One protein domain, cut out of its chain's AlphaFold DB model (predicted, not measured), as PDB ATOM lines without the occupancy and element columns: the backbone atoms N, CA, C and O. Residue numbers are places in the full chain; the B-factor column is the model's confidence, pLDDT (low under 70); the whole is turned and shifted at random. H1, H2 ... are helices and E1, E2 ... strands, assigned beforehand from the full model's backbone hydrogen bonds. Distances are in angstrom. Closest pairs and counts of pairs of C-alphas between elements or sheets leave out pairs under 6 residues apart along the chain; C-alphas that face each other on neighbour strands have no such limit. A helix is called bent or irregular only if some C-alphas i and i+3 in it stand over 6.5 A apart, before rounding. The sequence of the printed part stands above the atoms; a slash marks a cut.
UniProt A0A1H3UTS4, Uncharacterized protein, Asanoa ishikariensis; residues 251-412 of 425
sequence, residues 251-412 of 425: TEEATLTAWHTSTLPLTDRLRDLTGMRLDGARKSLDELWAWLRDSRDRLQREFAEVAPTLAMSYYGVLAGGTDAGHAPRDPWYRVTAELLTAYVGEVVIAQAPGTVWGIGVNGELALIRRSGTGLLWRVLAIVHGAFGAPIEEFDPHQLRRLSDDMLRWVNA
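AT A GLANCE: This is residues 251 to 412 of the 425 residues of an uncharacterized protein of Asanoa ishikariensis (UniProt A0A1H3UTS4). A long helix, H5, runs through the middle of a rounded helical body; H1b crosses it, the helical hairpin H6 and H7 packs on it, and H3 packs near its first end. A small hairpin of strands, E1 and E2, lies near its other end, with H1a packed on E1. The 162 printed residues hold seven named helices and two antiparallel strands, in the order H1 H2 H3 H4 H5 E1 E2 H6 H7; the class is mostly helix. The whole is compact, radius of gyration of the C-alphas 15.0 A, spanning 41 by 31 by 30 A.

IN THESE COORDINATES: E1 is residues 357 to 359, E2 365 to 367. H5, residues 331 to 351, is 30.7 A long. H1, residues 251 to 274, assigned as one helix by its hydrogen bonds, is bent: C-alphas 262 and 265 are 6.8 A apart. Its arms are H1a, 251 to 262, from C-alpha (163.872, 144.289, 94.012), and H1b, 265 to 274. H2 is 282 to 294, H3 296 to 302, H4 312 to 315, H6 375 to 388, and H7 398 to 411, ending at C-alpha (150.183, 128.271, 92.524).

HOW THE PARTS SIT: In the hairpin E1 and E2, N 358 and O 366 are within hydrogen-bond range, 2.8 A. The closest C-alphas of H1a and E1 are Thr 255 and Gly 358, 5.3 A. H5 touches H1b, about perpendicular at 76 degrees, with residues 338 to 343 alone; closest C-alphas Leu 266 and Leu 339, 5.5 A. H5 touches H3 with residues 332 to 336 alone; closest C-alphas Gln 300 and Trp 332, 5.5 A. H2, H6 and H7 form a bundle, helices side by side. H4 only just touches H6, with 3 pairs of C-alphas within 8 A. Every O i to N i+4 pair is within range in H1a, H1b, H3, H5, H6 and H7, and 6 of 9 in H2; H4 is too short for one.

THE WHOLE: The farthest C-alphas, Thr 251 and Glu 392, are 46.3 A apart. The printed part has no cut; the link H4 to H5 is long. pLDDT is under 70 in 68 residues, among them 310 to 328 and 353 to 374.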
ATOM      1  N   THR A 251     165.158 143.620  93.772       65.56
ATOM      2  CA  THR A 251     163.872 144.289  94.012       65.56
ATOM      3  C   THR A 251     162.923 143.391  94.804       65.56
ATOM      4  O   THR A 251     162.193 143.868  95.671       65.56
ATOM      5  N   GLU A 252     162.958 142.088  94.534       65.25
ATOM      6  CA  GLU A 252     162.166 141.076  95.227       65.25
ATOM      7  C   GLU A 252     162.546 140.957  96.711       65.25
ATOM      8  O   GLU A 252     161.676 141.045  97.576       65.25
ATOM      9  N   GLU A 253     163.838 140.869  97.030       67.19
ATOM     10  CA  GLU A 253     164.323 140.813  98.416       67.19
ATOM     11  C   GLU A 253     164.059 142.113  99.189       67.19
ATOM     12  O   GLU A 253     163.613 142.076 100.340       67.19
ATOM     13  N   ALA A 254     164.287 143.273  98.565       65.12
ATOM     14  CA  ALA A 254     164.010 144.565  99.193       65.12
ATOM     15  C   ALA A 254     162.529 144.692  99.578       65.12
ATOM     16  O   ALA A 254     162.183 145.196 100.647       65.12
ATOM     17  N   THR A 255     161.654 144.177  98.720       61.84
ATOM     18  CA  THR A 255     160.212 144.208  98.929       61.84
ATOM     19  C   THR A 255     159.764 143.225 100.016       61.84
ATOM     20  O   THR A 255     158.960 143.603 100.868       61.84
ATOM     21  N   LEU A 256     160.322 142.008 100.059       64.06
ATOM     22  CA  LEU A 256     160.095 141.068 101.166       64.06
ATOM     23  C   LEU A 256     160.552 141.658 102.506       64.06
ATOM     24  O   LEU A 256     159.854 141.555 103.514       64.06
ATOM     25  N   THR A 257     161.704 142.325 102.515       64.81
ATOM     26  CA  THR A 257     162.243 142.984 103.711       64.81
ATOM     27  C   THR A 257     161.332 144.122 104.184       64.81
ATOM     28  O   THR A 257     161.063 144.255 105.382       64.81
ATOM     29  N   ALA A 258     160.819 144.929 103.251       61.75
ATOM     30  CA  ALA A 258     159.860 145.990 103.542       61.75
ATOM     31  C   ALA A 258     158.529 145.438 104.081       61.75
ATOM     32  O   ALA A 258     158.003 145.974 105.059       61.75
ATOM     33  N   TRP A 259     158.019 144.338 103.510       63.12
ATOM     34  CA  TRP A 259     156.864 143.618 104.056       63.12
ATOM     35  C   TRP A 259     157.125 143.220 105.507       63.12
ATOM     36  O   TRP A 259     156.435 143.711 106.392       63.12
ATOM     37  N   HIS A 260     158.184 142.450 105.777       65.00
ATOM     38  CA  HIS A 260     158.512 142.016 107.137       65.00
ATOM     39  C   HIS A 260     158.608 143.183 108.125       65.00
ATOM     40  O   HIS A 260     158.043 143.120 109.213       65.00
ATOM     41  N   THR A 261     159.266 144.276 107.742       65.50
ATOM     42  CA  THR A 261     159.435 145.440 108.625       65.50
ATOM     43  C   THR A 261     158.107 146.150 108.912       65.50
ATOM     44  O   THR A 261     157.895 146.634 110.021       65.50
ATOM     45  N   SER A 262     157.204 146.213 107.932       65.00
ATOM     46  CA  SER A 262     155.907 146.890 108.066       65.00
ATOM     47  C   SER A 262     154.825 146.032 108.731       65.00
ATOM     48  O   SER A 262     153.948 146.583 109.393       65.00
ATOM     49  N   THR A 263     154.880 144.702 108.602       65.81
ATOM     50  CA  THR A 263     153.804 143.813 109.068       65.81
ATOM     51  C   THR A 263     154.111 143.058 110.348       65.81
ATOM     52  O   THR A 263     153.170 142.763 111.080       65.81
ATOM     53  N   LEU A 264     155.380 142.784 110.677       68.31
ATOM     54  CA  LEU A 264     155.726 142.114 111.939       68.31
ATOM     55  C   LEU A 264     155.166 142.852 113.170       68.31
ATOM     56  O   LEU A 264     154.506 142.198 113.976       68.31
ATOM     57  N   PRO A 265     155.280 144.195 113.290       79.69
ATOM     58  CA  PRO A 265     154.680 144.914 114.416       79.69
ATOM     59  C   PRO A 265     153.148 144.787 114.477       79.69
ATOM     60  O   PRO A 265     152.564 144.822 115.559       79.69
ATOM     61  N   LEU A 266     152.487 144.642 113.322       75.50
ATOM     62  CA  LEU A 266     151.038 144.459 113.231       75.50
ATOM     63  C   LEU A 266     150.632 143.041 113.652       75.50
ATOM     64  O   LEU A 266     149.698 142.892 114.439       75.50
ATOM     65  N   THR A 267     151.342 142.003 113.199       77.75
ATOM     66  CA  THR A 267     151.058 140.637 113.659       77.75
ATOM     67  C   THR A 267     151.356 140.479 115.151       77.75
ATOM     68  O   THR A 267     150.556 139.871 115.861       77.75
ATOM     69  N   ASP A 268     152.451 141.047 115.661       82.62
ATOM     70  CA  ASP A 268     152.777 140.995 117.092       82.62
ATOM     71  C   ASP A 268     151.694 141.673 117.934       82.62
ATOM     72  O   ASP A 268     151.195 141.093 118.897       82.62
ATOM     73  N   ARG A 269     151.207 142.836 117.492       81.81
ATOM     74  CA  ARG A 269     150.062 143.490 118.131       81.81
ATOM     75  C   ARG A 269     148.806 142.616 118.106       81.81
ATOM     76  O   ARG A 269     148.055 142.593 119.080       81.81
ATOM     77  N   LEU A 270     148.554 141.888 117.018       84.94
ATOM     78  CA  LEU A 270     147.425 140.959 116.941       84.94
ATOM     79  C   LEU A 270     147.590 139.774 117.908       84.94
ATOM     80  O   LEU A 270     146.614 139.378 118.551       84.94
ATOM     81  N   ARG A 271     148.807 139.237 118.063       87.88
ATOM     82  CA  ARG A 271     149.129 138.199 119.062       87.88
ATOM     83  C   ARG A 271     148.855 138.696 120.475       87.88
ATOM     84  O   ARG A 271     148.136 138.029 121.215       87.88
ATOM     85  N   ASP A 272     149.331 139.889 120.815       86.31
ATOM     86  CA  ASP A 272     149.137 140.489 122.139       86.31
ATOM     87  C   ASP A 272     147.652 140.709 122.461       86.31
ATOM     88  O   ASP A 272     147.185 140.429 123.568       86.31
ATOM     89  N   LEU A 273     146.872 141.168 121.480       85.56
ATOM     90  CA  LEU A 273     145.442 141.423 121.657       85.56
ATOM     91  C   LEU A 273     144.625 140.143 121.822       85.56
ATOM     92  O   LEU A 273     143.717 140.076 122.660       85.56
ATOM     93  N   THR A 274     144.929 139.135 121.014       85.81
ATOM     94  CA  THR A 274     144.184 137.872 120.989       85.81
ATOM     95  C   THR A 274     144.630 136.915 122.095       85.81
ATOM     96  O   THR A 274     143.836 136.085 122.531       85.81
ATOM     97  N   GLY A 275     145.881 137.022 122.560       85.25
ATOM     98  CA  GLY A 275     146.543 136.019 123.400       85.25
ATOM     99  C   GLY A 275     146.849 134.714 122.655       85.25
ATOM    100  O   GLY A 275     147.199 133.711 123.278       85.25
ATOM    101  N   MET A 276     146.679 134.696 121.330       87.12
ATOM    102  CA  MET A 276     146.877 133.517 120.491       87.12
ATOM    103  C   MET A 276     148.317 133.433 119.992       87.12
ATOM    104  O   MET A 276     148.986 134.442 119.782       87.12
ATOM    105  N   ARG A 277     148.781 132.206 119.727       81.56
ATOM    106  CA  ARG A 277     150.133 131.971 119.196       81.56
ATOM    107  C   ARG A 277     150.325 132.569 117.799       81.56
ATOM    108  O   ARG A 277     151.404 133.075 117.513       81.56
ATOM    109  N   LEU A 278     149.290 132.486 116.952       82.56
ATOM    110  CA  LEU A 278     149.278 132.965 115.563       82.56
ATOM    111  C   LEU A 278     150.608 132.673 114.839       82.56
ATOM    112  O   LEU A 278     151.350 133.572 114.450       82.56
ATOM    113  N   ASP A 279     150.935 131.394 114.695       78.44
ATOM    114  CA  ASP A 279     152.239 130.867 114.249       78.44
ATOM    115  C   ASP A 279     152.377 130.720 112.722       78.44
ATOM    116  O   ASP A 279     153.181 129.924 112.237       78.44
ATOM    117  N   GLY A 280     151.541 131.423 111.958       74.81
ATOM    118  CA  GLY A 280     151.449 131.249 110.509       74.81
ATOM    119  C   GLY A 280     150.785 129.937 110.050       74.81
ATOM    120  O   GLY A 280     150.773 129.657 108.849       74.81
ATOM    121  N   ALA A 281     150.207 129.118 110.941       81.94
ATOM    122  CA  ALA A 281     149.468 127.919 110.543       81.94
ATOM    123  C   ALA A 281     148.034 128.237 110.091       81.94
ATOM    124  O   ALA A 281     147.318 129.035 110.693       81.94
ATOM    125  N   ARG A 282     147.544 127.499 109.084       78.25
ATOM    126  CA  ARG A 282     146.167 127.637 108.562       78.25
ATOM    127  C   ARG A 282     145.085 127.464 109.631       78.25
ATOM    128  O   ARG A 282     144.042 128.100 109.543       78.25
ATOM    129  N   LYS A 283     145.324 126.618 110.638       81.38
ATOM    130  CA  LYS A 283     144.378 126.384 111.740       81.38
ATOM    131  C   LYS A 283     144.183 127.634 112.608       81.38
ATOM    132  O   LYS A 283     143.077 127.885 113.072       81.38
ATOM    133  N   SER A 284     145.224 128.444 112.780       84.81
ATOM    134  CA  SER A 284     145.149 129.670 113.576       84.81
ATOM    135  C   SER A 284     144.281 130.754 112.927       84.81
ATOM    136  O   SER A 284     143.819 131.644 113.631       84.81
ATOM    137  N   LEU A 285     143.978 130.657 111.624       86.31
ATOM    138  CA  LEU A 285     142.979 131.514 110.973       86.31
ATOM    139  C   LEU A 285     141.547 131.184 111.406       86.31
ATOM    140  O   LEU A 285     140.746 132.103 111.539       86.31
ATOM    141  N   ASP A 286     141.230 129.905 111.642       84.19
ATOM    142  CA  ASP A 286     139.913 129.489 112.145       84.19
ATOM    143  C   ASP A 286     139.719 130.003 113.593       84.19
ATOM    144  O   ASP A 286     138.668 130.536 113.945       84.19
ATOM    145  N   GLU A 287     140.768 129.911 114.423       83.44
ATOM    146  CA  GLU A 287     140.775 130.408 115.812       83.44
ATOM    147  C   GLU A 287     140.658 131.939 115.872       83.44
ATOM    148  O   GLU A 287     139.814 132.475 116.593       83.44
ATOM    149  N   LEU A 288     141.447 132.648 115.062       85.31
ATOM    150  CA  LEU A 288     141.393 134.105 114.945       85.31
ATOM    151  C   LEU A 288     140.023 134.592 114.461       85.31
ATOM    152  O   LEU A 288     139.502 135.591 114.958       85.31
ATOM    153  N   TRP A 289     139.424 133.878 113.506       82.12
ATOM    154  CA  TRP A 289     138.105 134.206 112.984       82.12
ATOM    155  C   TRP A 289     137.002 134.052 114.035       82.12
ATOM    156  O   TRP A 289     136.154 134.934 114.173       82.12
ATOM    157  N   ALA A 290     137.050 132.980 114.829       81.38
ATOM    158  CA  ALA A 290     136.139 132.791 115.954       81.38
ATOM    159  C   ALA A 290     136.281 133.907 117.003       81.38
ATOM    160  O   ALA A 290     135.281 134.421 117.497       81.38
ATOM    161  N   TRP A 291     137.511 134.336 117.303       85.44
ATOM    162  CA  TRP A 291     137.759 135.415 118.260       85.44
ATOM    163  C   TRP A 291     137.231 136.775 117.806       85.44
ATOM    164  O   TRP A 291     136.692 137.521 118.625       85.44
ATOM    165  N   LEU A 292     137.369 137.107 116.518       81.44
ATOM    166  CA  LEU A 292     136.925 138.397 115.985       81.44
ATOM    167  C   LEU A 292     135.451 138.649 116.263       81.44
ATOM    168  O   LEU A 292     135.100 139.737 116.710       81.44
ATOM    169  N   ARG A 293     134.615 137.630 116.057       77.12
ATOM    170  CA  ARG A 293     133.169 137.692 116.275       77.12
ATOM    171  C   ARG A 293     132.805 138.228 117.663       77.12
ATOM    172  O   ARG A 293     131.979 139.130 117.771       77.12
ATOM    173  N   ASP A 294     133.468 137.726 118.698       80.81
ATOM    174  CA  ASP A 294     133.166 138.079 120.090       80.81
ATOM    175  C   ASP A 294     133.947 139.316 120.575       80.81
ATOM    176  O   ASP A 294     133.770 139.781 121.702       80.81
ATOM    177  N   SER A 295     134.810 139.881 119.726       83.81
ATOM    178  CA  SER A 295     135.765 140.925 120.107       83.81
ATOM    179  C   SER A 295     135.415 142.319 119.593       83.81
ATOM    180  O   SER A 295     136.197 143.243 119.809       83.81
ATOM    181  N   ARG A 296     134.246 142.515 118.965       83.94
ATOM    182  CA  ARG A 296     133.820 143.810 118.395       83.94
ATOM    183  C   ARG A 296     133.953 144.975 119.382       83.94
ATOM    184  O   ARG A 296     134.694 145.918 119.119       83.94
ATOM    185  N   ASP A 297     133.299 144.891 120.539       83.62
ATOM    186  CA  ASP A 297     133.290 145.969 121.545       83.62
ATOM    187  C   ASP A 297     134.666 146.194 122.183       83.62
ATOM    188  O   ASP A 297     134.980 147.270 122.701       83.62
ATOM    189  N   ARG A 298     135.506 145.155 122.185       86.12
ATOM    190  CA  ARG A 298     136.888 145.243 122.652       86.12
ATOM    191  C   ARG A 298     137.751 145.978 121.630       86.12
ATOM    192  O   ARG A 298     138.421 146.930 122.009       86.12
ATOM    193  N   LEU A 299     137.688 145.583 120.360       86.06
ATOM    194  CA  LEU A 299     138.415 146.197 119.246       86.06
ATOM    195  C   LEU A 299     138.015 147.660 119.048       86.06
ATOM    196  O   LEU A 299     138.874 148.516 118.860       86.06
ATOM    197  N   GLN A 300     136.720 147.960 119.160       87.19
ATOM    198  CA  GLN A 300     136.220 149.325 119.066       87.19
ATOM    199  C   GLN A 300     136.784 150.223 120.173       87.19
ATOM    200  O   GLN A 300     137.154 151.357 119.890       87.19
ATOM    201  N   ARG A 301     136.885 149.728 121.416       88.19
ATOM    202  CA  ARG A 301     137.502 150.480 122.523       88.19
ATOM    203  C   ARG A 301     139.010 150.620 122.354       88.19
ATOM    204  O   ARG A 301     139.534 151.714 122.516       88.19
ATOM    205  N   GLU A 302     139.683 149.526 122.023       86.25
ATOM    206  CA  GLU A 302     141.141 149.465 121.887       86.25
ATOM    207  C   GLU A 302     141.662 150.384 120.774       86.25
ATOM    208  O   GLU A 302     142.712 151.009 120.905       86.25
ATOM    209  N   PHE A 303     140.922 150.482 119.668       87.56
ATOM    210  CA  PHE A 303     141.341 151.234 118.487       87.56
ATOM    211  C   PHE A 303     140.527 152.507 118.244       87.56
ATOM    212  O   PHE A 303     140.604 153.072 117.154       87.56
ATOM    213  N   ALA A 304     139.774 152.984 119.241       82.19
ATOM    214  CA  ALA A 304     138.980 154.209 119.130       82.19
ATOM    215  C   ALA A 304     139.834 155.425 118.719       82.19
ATOM    216  O   ALA A 304     139.394 156.245 117.917       82.19
ATOM    217  N   GLU A 305     141.063 155.505 119.238       82.44
ATOM    218  CA  GLU A 305     141.994 156.620 119.009       82.44
ATOM    219  C   GLU A 305     143.201 156.240 118.136       82.44
ATOM    220  O   GLU A 305     144.128 157.029 117.956       82.44
ATOM    221  N   VAL A 306     143.213 155.028 117.575       83.00
ATOM    222  CA  VAL A 306     144.329 154.555 116.750       83.00
ATOM    223  C   VAL A 306     144.096 154.963 115.302       83.00
ATOM    224  O   VAL A 306     143.094 154.602 114.685       83.00
ATOM    225  N   ALA A 307     145.049 155.710 114.746       81.31
ATOM    226  CA  ALA A 307     145.038 156.056 113.334       81.31
ATOM    227  C   ALA A 307     145.376 154.818 112.477       81.31
ATOM    228  O   ALA A 307     146.379 154.157 112.755       81.31
ATOM    229  N   PRO A 308     144.583 154.507 111.434       78.19
ATOM    230  CA  PRO A 308     144.940 153.490 110.451       78.19
ATOM    231  C   PRO A 308     146.237 153.853 109.729       78.19
ATOM    232  O   PRO A 308     146.494 155.031 109.465       78.19
ATOM    233  N   THR A 309     147.023 152.841 109.378       75.69
ATOM    234  CA  THR A 309     148.297 152.997 108.665       75.69
ATOM    235  C   THR A 309     148.068 153.438 107.216       75.69
ATOM    236  O   THR A 309     148.840 154.217 106.658       75.69
ATOM    237  N   LEU A 310     146.990 152.953 106.600       68.00
ATOM    238  CA  LEU A 310     146.634 153.183 105.206       68.00
ATOM    239  C   LEU A 310     145.633 154.334 105.059       68.00
ATOM    240  O   LEU A 310     144.708 154.520 105.858       68.00
ATOM    241  N   ALA A 311     145.783 155.101 103.978       66.69
ATOM    242  CA  ALA A 311     144.855 156.173 103.646       66.69
ATOM    243  C   ALA A 311     143.463 155.619 103.288       66.69
ATOM    244  O   ALA A 311     143.315 154.500 102.808       66.69
ATOM    245  N   MET A 312     142.415 156.430 103.470       68.06
ATOM    246  CA  MET A 312     141.020 156.001 103.269       68.06
ATOM    247  C   MET A 312     140.763 155.410 101.868       68.06
ATOM    248  O   MET A 312     140.040 154.428 101.741       68.06
ATOM    249  N   SER A 313     141.415 155.934 100.823       60.03
ATOM    250  CA  SER A 313     141.266 155.458  99.436       60.03
ATOM    251  C   SER A 313     141.619 153.978  99.221       60.03
ATOM    252  O   SER A 313     141.228 153.411  98.206       60.03
ATOM    253  N   TYR A 314     142.323 153.352 100.163       61.25
ATOM    254  CA  TYR A 314     142.841 151.985 100.073       61.25
ATOM    255  C   TYR A 314     141.801 150.939 100.482       61.25
ATOM    256  O   TYR A 314     141.900 149.772 100.116       61.25
ATOM    257  N   TYR A 315     140.775 151.362 101.216       65.44
ATOM    258  CA  TYR A 315     139.735 150.482 101.740       65.44
ATOM    259  C   TYR A 315     138.596 150.239 100.742       65.44
ATOM    260  O   TYR A 315     137.723 149.410 100.988       65.44
ATOM    261  N   GLY A 316     138.620 150.929  99.595       56.41
ATOM    262  CA  GLY A 316     137.540 150.912  98.615       56.41
ATOM    263  C   GLY A 316     136.234 151.502  99.166       56.41
ATOM    264  O   GLY A 316     136.022 151.635 100.369       56.41
ATOM    265  N   VAL A 317     135.318 151.873  98.274       52.62
ATOM    266  CA  VAL A 317     133.921 152.105  98.661       52.62
ATOM    267  C   VAL A 317     133.233 150.747  98.563       52.62
ATOM    268  O   VAL A 317     133.209 150.173  97.476       52.62
ATOM    269  N   LEU A 318     132.699 150.211  99.666       50.72
ATOM    270  CA  LEU A 318     131.780 149.067  99.613       50.72
ATOM    271  C   LEU A 318     130.556 149.509  98.793       50.72
ATOM    272  O   LEU A 318     129.670 150.207  99.286       50.72
ATOM    273  N   ALA A 319     130.569 149.223  97.493       34.97
ATOM    274  CA  ALA A 319     129.541 149.670  96.569       34.97
ATOM    275  C   ALA A 319     128.320 148.746  96.667       34.97
ATOM    276  O   ALA A 319     128.313 147.664  96.092       34.97
ATOM    277  N   GLY A 320     127.279 149.232  97.347       37.59
ATOM    278  CA  GLY A 320     125.890 148.817  97.139       37.59
ATOM    279  C   GLY A 320     125.355 147.737  98.082       37.59
ATOM    280  O   GLY A 320     125.610 146.557  97.888       37.59
ATOM    281  N   GLY A 321     124.495 148.165  99.014       38.19
ATOM    282  CA  GLY A 321     123.597 147.310  99.802       38.19
ATOM    283  C   GLY A 321     123.981 147.229 101.280       38.19
ATOM    284  O   GLY A 321     125.105 146.866 101.585       38.19
ATOM    285  N   THR A 322     123.039 147.577 102.168       39.78
ATOM    286  CA  THR A 322     123.050 147.417 103.648       39.78
ATOM    287  C   THR A 322     124.160 148.137 104.424       39.78
ATOM    288  O   THR A 322     125.288 147.686 104.370       39.78
ATOM    289  N   ASP A 323     123.849 149.223 105.158       46.28
ATOM    290  CA  ASP A 323     124.608 149.875 106.267       46.28
ATOM    291  C   ASP A 323     126.151 150.060 106.178       46.28
ATOM    292  O   ASP A 323     126.786 150.630 107.070       46.28
ATOM    293  N   ALA A 324     126.777 149.707 105.058       47.69
ATOM    294  CA  ALA A 324     128.216 149.568 104.855       47.69
ATOM    295  C   ALA A 324     128.947 150.903 104.644       47.69
ATOM    296  O   ALA A 324     130.166 150.932 104.486       47.69
ATOM    297  N   GLY A 325     128.227 152.028 104.649       50.78
ATOM    298  CA  GLY A 325     128.807 153.359 104.443       50.78
ATOM    299  C   GLY A 325     129.646 153.879 105.619       50.78
ATOM    300  O   GLY A 325     130.480 154.761 105.411       50.78
ATOM    301  N   HIS A 326     129.437 153.352 106.834       55.03
ATOM    302  CA  HIS A 326     130.113 153.813 108.058       55.03
ATOM    303  C   HIS A 326     131.338 152.961 108.422       55.03
ATOM    304  O   HIS A 326     132.386 153.512 108.746       55.03
ATOM    305  N   ALA A 327     131.258 151.637 108.260       59.47
ATOM    306  CA  ALA A 327     132.313 150.698 108.656       59.47
ATOM    307  C   ALA A 327     133.722 151.011 108.088       59.47
ATOM    308  O   ALA A 327     134.665 151.098 108.869       59.47
ATOM    309  N   PRO A 328     133.923 151.277 106.779       62.28
ATOM    310  CA  PRO A 328     135.247 151.631 106.254       62.28
ATOM    311  C   PRO A 328     135.704 153.051 106.632       62.28
ATOM    312  O   PRO A 328     136.858 153.401 106.395       62.28
ATOM    313  N   ARG A 329     134.834 153.895 107.207       71.19
ATOM    314  CA  ARG A 329     135.200 155.236 107.698       71.19
ATOM    315  C   ARG A 329     135.670 155.197 109.148       71.19
ATOM    316  O   ARG A 329     136.534 155.997 109.518       71.19
ATOM    317  N   ASP A 330     135.184 154.241 109.929       78.69
ATOM    318  CA  ASP A 330     135.565 154.081 111.326       78.69
ATOM    319  C   ASP A 330     137.047 153.656 111.457       78.69
ATOM    320  O   ASP A 330     137.469 152.663 110.856       78.69
ATOM    321  N   PRO A 331     137.880 154.402 112.214       80.44
ATOM    322  CA  PRO A 331     139.303 154.090 112.392       80.44
ATOM    323  C   PRO A 331     139.560 152.691 112.964       80.44
ATOM    324  O   PRO A 331     140.370 151.944 112.420       80.44
ATOM    325  N   TRP A 332     138.813 152.298 114.000       84.50
ATOM    326  CA  TRP A 332     138.990 151.010 114.680       84.50
ATOM    327  C   TRP A 332     138.763 149.809 113.752       84.50
ATOM    328  O   TRP A 332     139.450 148.789 113.834       84.50
ATOM    329  N   TYR A 333     137.814 149.954 112.832       81.31
ATOM    330  CA  TYR A 333     137.438 148.931 111.870       81.31
ATOM    331  C   TYR A 333     138.533 148.736 110.814       81.31
ATOM    332  O   TYR A 333     138.913 147.613 110.481       81.31
ATOM    333  N   ARG A 334     139.105 149.845 110.341       81.38
ATOM    334  CA  ARG A 334     140.231 149.867 109.405       81.38
ATOM    335  C   ARG A 334     141.507 149.280 110.004       81.38
ATOM    336  O   ARG A 334     142.115 148.411 109.387       81.38
ATOM    337  N   VAL A 335     141.846 149.661 111.237       82.75
ATOM    338  CA  VAL A 335     142.969 149.071 111.987       82.75
ATOM    339  C   VAL A 335     142.776 147.560 112.157       82.75
ATOM    340  O   VAL A 335     143.708 146.788 111.948       82.75
ATOM    341  N   THR A 336     141.553 147.113 112.460       85.62
ATOM    342  CA  THR A 336     141.229 145.679 112.546       85.62
ATOM    343  C   THR A 336     141.473 144.972 111.208       85.62
ATOM    344  O   THR A 336     142.111 143.922 111.176       85.62
ATOM    345  N   ALA A 337     141.025 145.551 110.092       82.50
ATOM    346  CA  ALA A 337     141.252 144.984 108.765       82.50
ATOM    347  C   ALA A 337     142.744 144.932 108.385       82.50
ATOM    348  O   ALA A 337     143.176 143.935 107.808       82.50
ATOM    349  N   GLU A 338     143.544 145.944 108.735       79.94
ATOM    350  CA  GLU A 338     145.001 145.947 108.525       79.94
ATOM    351  C   GLU A 338     145.695 144.815 109.296       79.94
ATOM    352  O   GLU A 338     146.471 144.065 108.704       79.94
ATOM    353  N   LEU A 339     145.374 144.635 110.583       85.06
ATOM    354  CA  LEU A 339     145.957 143.582 111.430       85.06
ATOM    355  C   LEU A 339     145.654 142.179 110.890       85.06
ATOM    356  O   LEU A 339     146.533 141.320 110.819       85.06
ATOM    357  N   LEU A 340     144.413 141.949 110.467       85.44
ATOM    358  CA  LEU A 340     144.006 140.672 109.884       85.44
ATOM    359  C   LEU A 340     144.621 140.442 108.507       85.44
ATOM    360  O   LEU A 340     145.014 139.323 108.193       85.44
ATOM    361  N   THR A 341     144.740 141.495 107.700       81.50
ATOM    362  CA  THR A 341     145.409 141.440 106.394       81.50
ATOM    363  C   THR A 341     146.879 141.067 106.553       81.50
ATOM    364  O   THR A 341     147.358 140.198 105.826       81.50
ATOM    365  N   ALA A 342     147.571 141.662 107.530       78.00
ATOM    366  CA  ALA A 342     148.955 141.334 107.854       78.00
ATOM    367  C   ALA A 342     149.109 139.847 108.209       78.00
ATOM    368  O   ALA A 342     149.949 139.159 107.624       78.00
ATOM    369  N   TYR A 343     148.241 139.321 109.079       85.06
ATOM    370  CA  TYR A 343     148.330 137.923 109.498       85.06
ATOM    371  C   TYR A 343     147.926 136.917 108.409       85.06
ATOM    372  O   TYR A 343     148.593 135.899 108.229       85.06
ATOM    373  N   VAL A 344     146.874 137.194 107.630       83.81
ATOM    374  CA  VAL A 344     146.520 136.352 106.472       83.81
ATOM    375  C   VAL A 344     147.672 136.329 105.466       83.81
ATOM    376  O   VAL A 344     148.002 135.260 104.948       83.81
ATOM    377  N   GLY A 345     148.322 137.473 105.229       78.00
ATOM    378  CA  GLY A 345     149.528 137.554 104.406       78.00
ATOM    379  C   GLY A 345     150.665 136.684 104.945       78.00
ATOM    380  O   GLY A 345     151.248 135.916 104.186       78.00
ATOM    381  N   GLU A 346     150.928 136.723 106.253       80.06
ATOM    382  CA  GLU A 346     151.938 135.880 106.910       80.06
ATOM    383  C   GLU A 346     151.673 134.376 106.725       80.06
ATOM    384  O   GLU A 346     152.583 133.636 106.349       80.06
ATOM    385  N   VAL A 347     150.424 133.924 106.902       83.75
ATOM    386  CA  VAL A 347     150.036 132.517 106.682       83.75
ATOM    387  C   VAL A 347     150.245 132.108 105.223       83.75
ATOM    388  O   VAL A 347     150.771 131.031 104.948       83.75
ATOM    389  N   VAL A 348     149.847 132.953 104.270       78.44
ATOM    390  CA  VAL A 348     150.001 132.655 102.840       78.44
ATOM    391  C   VAL A 348     151.484 132.590 102.450       78.44
ATOM    392  O   VAL A 348     151.882 131.659 101.750       78.44
ATOM    393  N   ILE A 349     152.314 133.516 102.939       74.12
ATOM    394  CA  ILE A 349     153.765 133.531 102.689       74.12
ATOM    395  C   ILE A 349     154.427 132.269 103.255       74.12
ATOM    396  O   ILE A 349     155.186 131.608 102.547       74.12
ATOM    397  N   ALA A 350     154.092 131.885 104.490       76.31
ATOM    398  CA  ALA A 350     154.641 130.690 105.129       76.31
ATOM    399  C   ALA A 350     154.305 129.388 104.375       76.31
ATOM    400  O   ALA A 350     155.067 128.425 104.428       76.31
ATOM    401  N   GLN A 351     153.168 129.346 103.672       76.19
ATOM    402  CA  GLN A 351     152.677 128.166 102.948       76.19
ATOM    403  C   GLN A 351     153.035 128.165 101.449       76.19
ATOM    404  O   GLN A 351     152.807 127.159 100.776       76.19
ATOM    405  N   ALA A 352     153.603 129.254 100.919       71.06
ATOM    406  CA  ALA A 352     154.079 129.359  99.538       71.06
ATOM    407  C   ALA A 352     155.545 129.849  99.462       71.06
ATOM    408  O   ALA A 352     155.818 130.886  98.842       71.06
ATOM    409  N   PRO A 353     156.504 129.117 100.070       60.22
ATOM    410  CA  PRO A 353     157.920 129.472 100.018       60.22
ATOM    411  C   PRO A 353     158.418 129.402  98.565       60.22
ATOM    412  O   PRO A 353     158.298 128.370  97.911       60.22
ATOM    413  N   GLY A 354     158.923 130.519  98.038       54.88
ATOM    414  CA  GLY A 354     159.338 130.669  96.630       54.88
ATOM    415  C   GLY A 354     158.455 131.621  95.817       54.88
ATOM    416  O   GLY A 354     158.792 132.003  94.700       54.88
ATOM    417  N   THR A 355     157.338 132.055  96.393       62.66
ATOM    418  CA  THR A 355     156.507 133.124  95.845       62.66
ATOM    419  C   THR A 355     156.964 134.459  96.424       62.66
ATOM    420  O   THR A 355     157.033 134.590  97.645       62.66
ATOM    421  N   VAL A 356     157.273 135.455  95.584       60.06
ATOM    422  CA  VAL A 356     157.736 136.755  96.093       60.06
ATOM    423  C   VAL A 356     156.589 137.742  96.263       60.06
ATOM    424  O   VAL A 356     155.980 138.185  95.287       60.06
ATOM    425  N   TRP A 357     156.328 138.106  97.512       62.44
ATOM    426  CA  TRP A 357     155.241 138.983  97.933       62.44
ATOM    427  C   TRP A 357     155.736 140.382  98.280       62.44
ATOM    428  O   TRP A 357     156.872 140.564  98.709       62.44
ATOM    429  N   GLY A 358     154.869 141.371  98.114       57.22
ATOM    430  CA  GLY A 358     155.173 142.761  98.387       57.22
ATOM    431  C   GLY A 358     153.968 143.607  98.725       57.22
ATOM    432  O   GLY A 358     152.830 143.173  98.586       57.22
ATOM    433  N   ILE A 359     154.241 144.835  99.151       52.59
ATOM    434  CA  ILE A 359     153.225 145.871  99.308       52.59
ATOM    435  C   ILE A 359     153.201 146.674  98.014       52.59
ATOM    436  O   ILE A 359     154.205 147.282  97.640       52.59
ATOM    437  N   GLY A 360     152.074 146.652  97.307       53.19
ATOM    438  CA  GLY A 360     151.876 147.507  96.143       53.19
ATOM    439  C   GLY A 360     151.964 148.989  96.519       53.19
ATOM    440  O   GLY A 360     151.851 149.361  97.685       53.19
ATOM    441  N   VAL A 361     152.076 149.869  95.521       47.44
ATOM    442  CA  VAL A 361     152.062 151.340  95.715       47.44
ATOM    443  C   VAL A 361     150.828 151.803  96.511       47.44
ATOM    444  O   VAL A 361     150.861 152.844  97.159       47.44
ATOM    445  N   ASN A 362     149.776 150.975  96.519       50.22
ATOM    446  CA  ASN A 362     148.541 151.150  97.266       50.22
ATOM    447  C   ASN A 362     148.412 150.223  98.495       50.22
ATOM    448  O   ASN A 362     147.305 149.791  98.801       50.22
ATOM    449  N   GLY A 363     149.488 149.897  99.220       49.44
ATOM    450  CA  GLY A 363     149.385 149.287 100.561       49.44
ATOM    451  C   GLY A 363     148.853 147.846 100.596       49.44
ATOM    452  O   GLY A 363     148.773 147.234 101.657       49.44
ATOM    453  N   GLU A 364     148.474 147.300  99.444       58.66
ATOM    454  CA  GLU A 364     147.902 145.971  99.299       58.66
ATOM    455  C   GLU A 364     148.991 144.909  99.194       58.66
ATOM    456  O   GLU A 364     150.029 145.131  98.571       58.66
ATOM    457  N   LEU A 365     148.721 143.721  99.740       57.16
ATOM    458  CA  LEU A 365     149.539 142.553  99.450       57.16
ATOM    459  C   LEU A 365     149.447 142.264  97.942       57.16
ATOM    460  O   LEU A 365     148.367 142.029  97.400       57.16
ATOM    461  N   ALA A 366     150.574 142.290  97.255       59.31
ATOM    462  CA  ALA A 366     150.711 141.983  95.845       59.31
ATOM    463  C   ALA A 366     151.777 140.904  95.681       59.31
ATOM    464  O   ALA A 366     152.754 140.847  96.423       59.31
ATOM    465  N   LEU A 367     151.609 140.046  94.684       59.31
ATOM    466  CA  LEU A 367     152.726 139.243  94.216       59.31
ATOM    467  C   LEU A 367     153.624 140.160  93.387       59.31
ATOM    468  O   LEU A 367     153.122 140.783  92.468       59.31
ATOM    469  N   ILE A 368     154.931 140.228  93.624       56.66
ATOM    470  CA  ILE A 368     155.822 141.173  92.913       56.66
ATOM    471  C   ILE A 368     155.782 140.981  91.387       56.66
ATOM    472  O   ILE A 368     156.010 141.916  90.624       56.66
ATOM    473  N   ARG A 369     155.410 139.778  90.931       50.75
ATOM    474  CA  ARG A 369     155.253 139.421  89.514       50.75
ATOM    475  C   ARG A 369     153.818 139.546  88.969       50.75
ATOM    476  O   ARG A 369     153.594 139.179  87.818       50.75
ATOM    477  N   ARG A 370     152.829 140.004  89.755       48.97
ATOM    478  CA  ARG A 370     151.415 140.168  89.343       48.97
ATOM    479  C   ARG A 370     150.774 141.417  89.973       48.97
ATOM    480  O   ARG A 370     151.288 142.013  90.907       48.97
ATOM    481  N   SER A 371     149.631 141.839  89.439       48.38
ATOM    482  CA  SER A 371     148.838 142.939  90.000       48.38
ATOM    483  C   SER A 371     148.374 142.659  91.439       48.38
ATOM    484  O   SER A 371     148.354 141.506  91.878       48.38
ATOM    485  N   GLY A 372     147.961 143.716  92.144       58.38
ATOM    486  CA  GLY A 372     147.406 143.665  93.497       58.38
ATOM    487  C   GLY A 372     146.376 142.559  93.715       58.38
ATOM    488  O   GLY A 372     145.531 142.296  92.856       58.38
ATOM    489  N   THR A 373     146.452 141.886  94.866       62.66
ATOM    490  CA  THR A 373     145.551 140.764  95.181       62.66
ATOM    491  C   THR A 373     144.169 141.212  95.659       62.66
ATOM    492  O   THR A 373     143.248 140.394  95.744       62.66
ATOM    493  N   GLY A 374     144.011 142.494  96.011       66.31
ATOM    494  CA  GLY A 374     142.816 142.997  96.682       66.31
ATOM    495  C   GLY A 374     142.593 142.383  98.070       66.31
ATOM    496  O   GLY A 374     141.462 142.404  98.559       66.31
ATOM    497  N   LEU A 375     143.632 141.814  98.705       74.25
ATOM    498  CA  LEU A 375     143.516 141.114  99.988       74.25
ATOM    499  C   LEU A 375     142.856 141.983 101.063       74.25
ATOM    500  O   LEU A 375     141.924 141.522 101.717       74.25
ATOM    501  N   LEU A 376     143.284 143.242 101.194       73.19
ATOM    502  CA  LEU A 376     142.735 144.178 102.179       73.19
ATOM    503  C   LEU A 376     141.220 144.349 102.016       73.19
ATOM    504  O   LEU A 376     140.484 144.280 102.993       73.19
ATOM    505  N   TRP A 377     140.743 144.514 100.780       72.44
ATOM    506  CA  TRP A 377     139.315 144.661 100.498       72.44
ATOM    507  C   TRP A 377     138.523 143.390 100.837       72.44
ATOM    508  O   TRP A 377     137.432 143.464 101.400       72.44
ATOM    509  N   ARG A 378     139.081 142.206 100.557       76.06
ATOM    510  CA  ARG A 378     138.437 140.923 100.887       76.06
ATOM    511  C   ARG A 378     138.382 140.688 102.392       76.06
ATOM    512  O   ARG A 378     137.351 140.263 102.899       76.06
ATOM    513  N   VAL A 379     139.460 141.005 103.108       79.56
ATOM    514  CA  VAL A 379     139.484 140.975 104.575       79.56
ATOM    515  C   VAL A 379     138.466 141.963 105.136       79.56
ATOM    516  O   VAL A 379     137.707 141.602 106.025       79.56
ATOM    517  N   LEU A 380     138.373 143.171 104.578       76.62
ATOM    518  CA  LEU A 380     137.392 144.178 104.983       76.62
ATOM    519  C   LEU A 380     135.943 143.690 104.818       76.62
ATOM    520  O   LEU A 380     135.121 143.908 105.710       76.62
ATOM    521  N   ALA A 381     135.640 143.013 103.704       74.31
ATOM    522  CA  ALA A 381     134.337 142.400 103.445       74.31
ATOM    523  C   ALA A 381     134.038 141.245 104.415       74.31
ATOM    524  O   ALA A 381     132.922 141.128 104.916       74.31
ATOM    525  N   ILE A 382     135.048 140.431 104.732       77.12
ATOM    526  CA  ILE A 382     134.941 139.358 105.724       77.12
ATOM    527  C   ILE A 382     134.660 139.952 107.113       77.12
ATOM    528  O   ILE A 382     133.639 139.629 107.707       77.12
ATOM    529  N   VAL A 383     135.471 140.903 107.593       76.69
ATOM    530  CA  VAL A 383     135.257 141.616 108.872       76.69
ATOM    531  C   VAL A 383     133.851 142.219 108.954       76.69
ATOM    532  O   VAL A 383     133.230 142.199 110.017       76.69
ATOM    533  N   HIS A 384     133.319 142.691 107.823       74.44
ATOM    534  CA  HIS A 384     131.966 143.242 107.757       74.44
ATOM    535  C   HIS A 384     130.916 142.184 108.050       74.44
ATOM    536  O   HIS A 384     130.051 142.392 108.901       74.44
ATOM    537  N   GLY A 385     131.050 141.026 107.401       68.25
ATOM    538  CA  GLY A 385     130.216 139.861 107.663       68.25
ATOM    539  C   GLY A 385     130.275 139.412 109.125       68.25
ATOM    540  O   GLY A 385     129.231 139.141 109.709       68.25
ATOM    541  N   ALA A 386     131.455 139.411 109.758       69.25
ATOM    542  CA  ALA A 386     131.594 139.005 111.165       69.25
ATOM    543  C   ALA A 386     130.804 139.881 112.144       69.25
ATOM    544  O   ALA A 386     130.237 139.363 113.104       69.25
ATOM    545  N   PHE A 387     130.789 141.198 111.940       71.25
ATOM    546  CA  PHE A 387     130.155 142.125 112.880       71.25
ATOM    547  C   PHE A 387     128.676 142.399 112.586       71.25
ATOM    548  O   PHE A 387     128.007 142.991 113.441       71.25
ATOM    549  N   GLY A 388     128.184 142.013 111.403       62.19
ATOM    550  CA  GLY A 388     126.834 142.319 110.922       62.19
ATOM    551  C   GLY A 388     125.895 141.124 110.708       62.19
ATOM    552  O   GLY A 388     124.695 141.356 110.585       62.19
ATOM    553  N   ALA A 389     126.386 139.878 110.660       60.97
ATOM    554  CA  ALA A 389     125.566 138.717 110.285       60.97
ATOM    555  C   ALA A 389     124.903 137.983 111.481       60.97
ATOM    556  O   ALA A 389     125.495 137.904 112.563       60.97
ATOM    557  N   PRO A 390     123.704 137.389 111.293       63.12
ATOM    558  CA  PRO A 390     123.088 136.457 112.242       63.12
ATOM    559  C   PRO A 390     123.954 135.218 112.517       63.12
ATOM    560  O   PRO A 390     124.758 134.794 111.687       63.12
ATOM    561  N   ILE A 391     123.751 134.589 113.682       59.81
ATOM    562  CA  ILE A 391     124.532 133.423 114.133       59.81
ATOM    563  C   ILE A 391     124.474 132.263 113.132       59.81
ATOM    564  O   ILE A 391     125.479 131.566 112.984       59.81
ATOM    565  N   GLU A 392     123.337 132.065 112.459       63.16
ATOM    566  CA  GLU A 392     123.138 130.963 111.512       63.16
ATOM    567  C   GLU A 392     123.885 131.144 110.176       63.16
ATOM    568  O   GLU A 392     124.091 130.164 109.463       63.16
ATOM    569  N   GLU A 393     124.330 132.361 109.850       63.44
ATOM    570  CA  GLU A 393     125.032 132.692 108.596       63.44
ATOM    571  C   GLU A 393     126.559 132.780 108.774       63.44
ATOM    572  O   GLU A 393     127.307 133.024 107.823       63.44
ATOM    573  N   PHE A 394     127.047 132.569 110.000       66.75
ATOM    574  CA  PHE A 394     128.463 132.666 110.322       66.75
ATOM    575  C   PHE A 394     129.231 131.424 109.865       66.75
ATOM    576  O   PHE A 394     129.097 130.338 110.431       66.75
ATOM    577  N   ASP A 395     130.106 131.604 108.882       73.00
ATOM    578  CA  ASP A 395     130.992 130.547 108.414       73.00
ATOM    579  C   ASP A 395     132.355 130.610 109.126       73.00
ATOM    580  O   ASP A 395     133.097 131.576 108.915       73.00
ATOM    581  N   PRO A 396     132.728 129.593 109.929       70.75
ATOM    582  CA  PRO A 396     133.936 129.616 110.750       70.75
ATOM    583  C   PRO A 396     135.245 129.498 109.948       70.75
ATOM    584  O   PRO A 396     136.320 129.648 110.521       70.75
ATOM    585  N   HIS A 397     135.179 129.248 108.638       81.50
ATOM    586  CA  HIS A 397     136.344 128.986 107.794       81.50
ATOM    587  C   HIS A 397     136.623 130.095 106.774       81.50
ATOM    588  O   HIS A 397     137.439 129.902 105.872       81.50
ATOM    589  N   GLN A 398     135.974 131.261 106.871       82.12
ATOM    590  CA  GLN A 398     136.111 132.331 105.872       82.12
ATOM    591  C   GLN A 398     137.552 132.827 105.683       82.12
ATOM    592  O   GLN A 398     138.023 132.863 104.545       82.12
ATOM    593  N   LEU A 399     138.276 133.153 106.761       82.31
ATOM    594  CA  LEU A 399     139.679 133.590 106.657       82.31
ATOM    595  C   LEU A 399     140.584 132.487 106.096       82.31
ATOM    596  O   LEU A 399     141.466 132.752 105.278       82.31
ATOM    597  N   ARG A 400     140.335 131.235 106.487       86.50
ATOM    598  CA  ARG A 400     141.067 130.080 105.972       86.50
ATOM    599  C   ARG A 400     140.806 129.853 104.486       86.50
ATOM    600  O   ARG A 400     141.755 129.642 103.741       86.50
ATOM    601  N   ARG A 401     139.556 129.946 104.027       85.62
ATOM    602  CA  ARG A 401     139.226 129.852 102.598       85.62
ATOM    603  C   ARG A 401     139.842 130.982 101.792       85.62
ATOM    604  O   ARG A 401     140.354 130.707 100.716       85.62
ATOM    605  N   LEU A 402     139.863 132.206 102.320       84.31
ATOM    606  CA  LEU A 402     140.565 133.317 101.680       84.31
ATOM    607  C   LEU A 402     142.063 133.009 101.522       84.31
ATOM    608  O   LEU A 402     142.611 133.204 100.440       84.31
ATOM    609  N   SER A 403     142.712 132.474 102.561       83.62
ATOM    610  CA  SER A 403     144.103 132.008 102.472       83.62
ATOM    611  C   SER A 403     144.268 130.890 101.433       83.62
ATOM    612  O   SER A 403     145.183 130.943 100.615       83.62
ATOM    613  N   ASP A 404     143.351 129.922 101.380       83.62
ATOM    614  CA  ASP A 404     143.385 128.815 100.418       83.62
ATOM    615  C   ASP A 404     143.158 129.260  98.974       83.62
ATOM    616  O   ASP A 404     143.750 128.704  98.047       83.62
ATOM    617  N   ASP A 405     142.273 130.231  98.767       79.81
ATOM    618  CA  ASP A 405     142.038 130.869  97.476       79.81
ATOM    619  C   ASP A 405     143.286 131.636  97.041       79.81
ATOM    620  O   ASP A 405     143.679 131.556  95.878       79.81
ATOM    621  N   MET A 406     143.959 132.312  97.976       76.44
ATOM    622  CA  MET A 406     145.218 132.999  97.698       76.44
ATOM    623  C   MET A 406     146.341 132.023  97.361       76.44
ATOM    624  O   MET A 406     147.032 132.222  96.369       76.44
ATOM    625  N   LEU A 407     146.477 130.920  98.095       76.31
ATOM    626  CA  LEU A 407     147.451 129.874  97.781       76.31
ATOM    627  C   LEU A 407     147.162 129.203  96.434       76.31
ATOM    628  O   LEU A 407     148.086 128.937  95.668       76.31
ATOM    629  N   ARG A 408     145.893 128.950  96.099       75.81
ATOM    630  CA  ARG A 408     145.516 128.436  94.772       75.81
ATOM    631  C   ARG A 408     145.835 129.434  93.664       75.81
ATOM    632  O   ARG A 408     146.342 129.029  92.626       75.81
ATOM    633  N   TRP A 409     145.570 130.718  93.889       69.75
ATOM    634  CA  TRP A 409     145.880 131.794  92.948       69.75
ATOM    635  C   TRP A 409     147.379 131.900  92.649       69.75
ATOM    636  O   TRP A 409     147.793 132.007  91.494       69.75
ATOM    637  N   VAL A 410     148.188 131.828  93.702       66.62
ATOM    638  CA  VAL A 410     149.654 131.869  93.651       66.62
ATOM    639  C   VAL A 410     150.223 130.704  92.861       66.62
ATOM    640  O   VAL A 410     151.081 130.896  92.005       66.62
ATOM    641  N   ASN A 411     149.709 129.507  93.134       66.94
ATOM    642  CA  ASN A 411     150.183 128.271  92.524       66.94
ATOM    643  C   ASN A 411     149.572 128.007  91.132       66.94
ATOM    644  O   ASN A 411     149.933 127.024  90.490       66.94
ATOM    645  N   ALA A 412     148.650 128.852  90.654       62.88
ATOM    646  CA  ALA A 412     148.084 128.771  89.308       62.88
ATOM    647  C   ALA A 412     148.969 129.492  88.272       62.88
ATOM    648  O   ALA A 412     149.573 130.522  88.572       62.88
TER     649      ALA A 412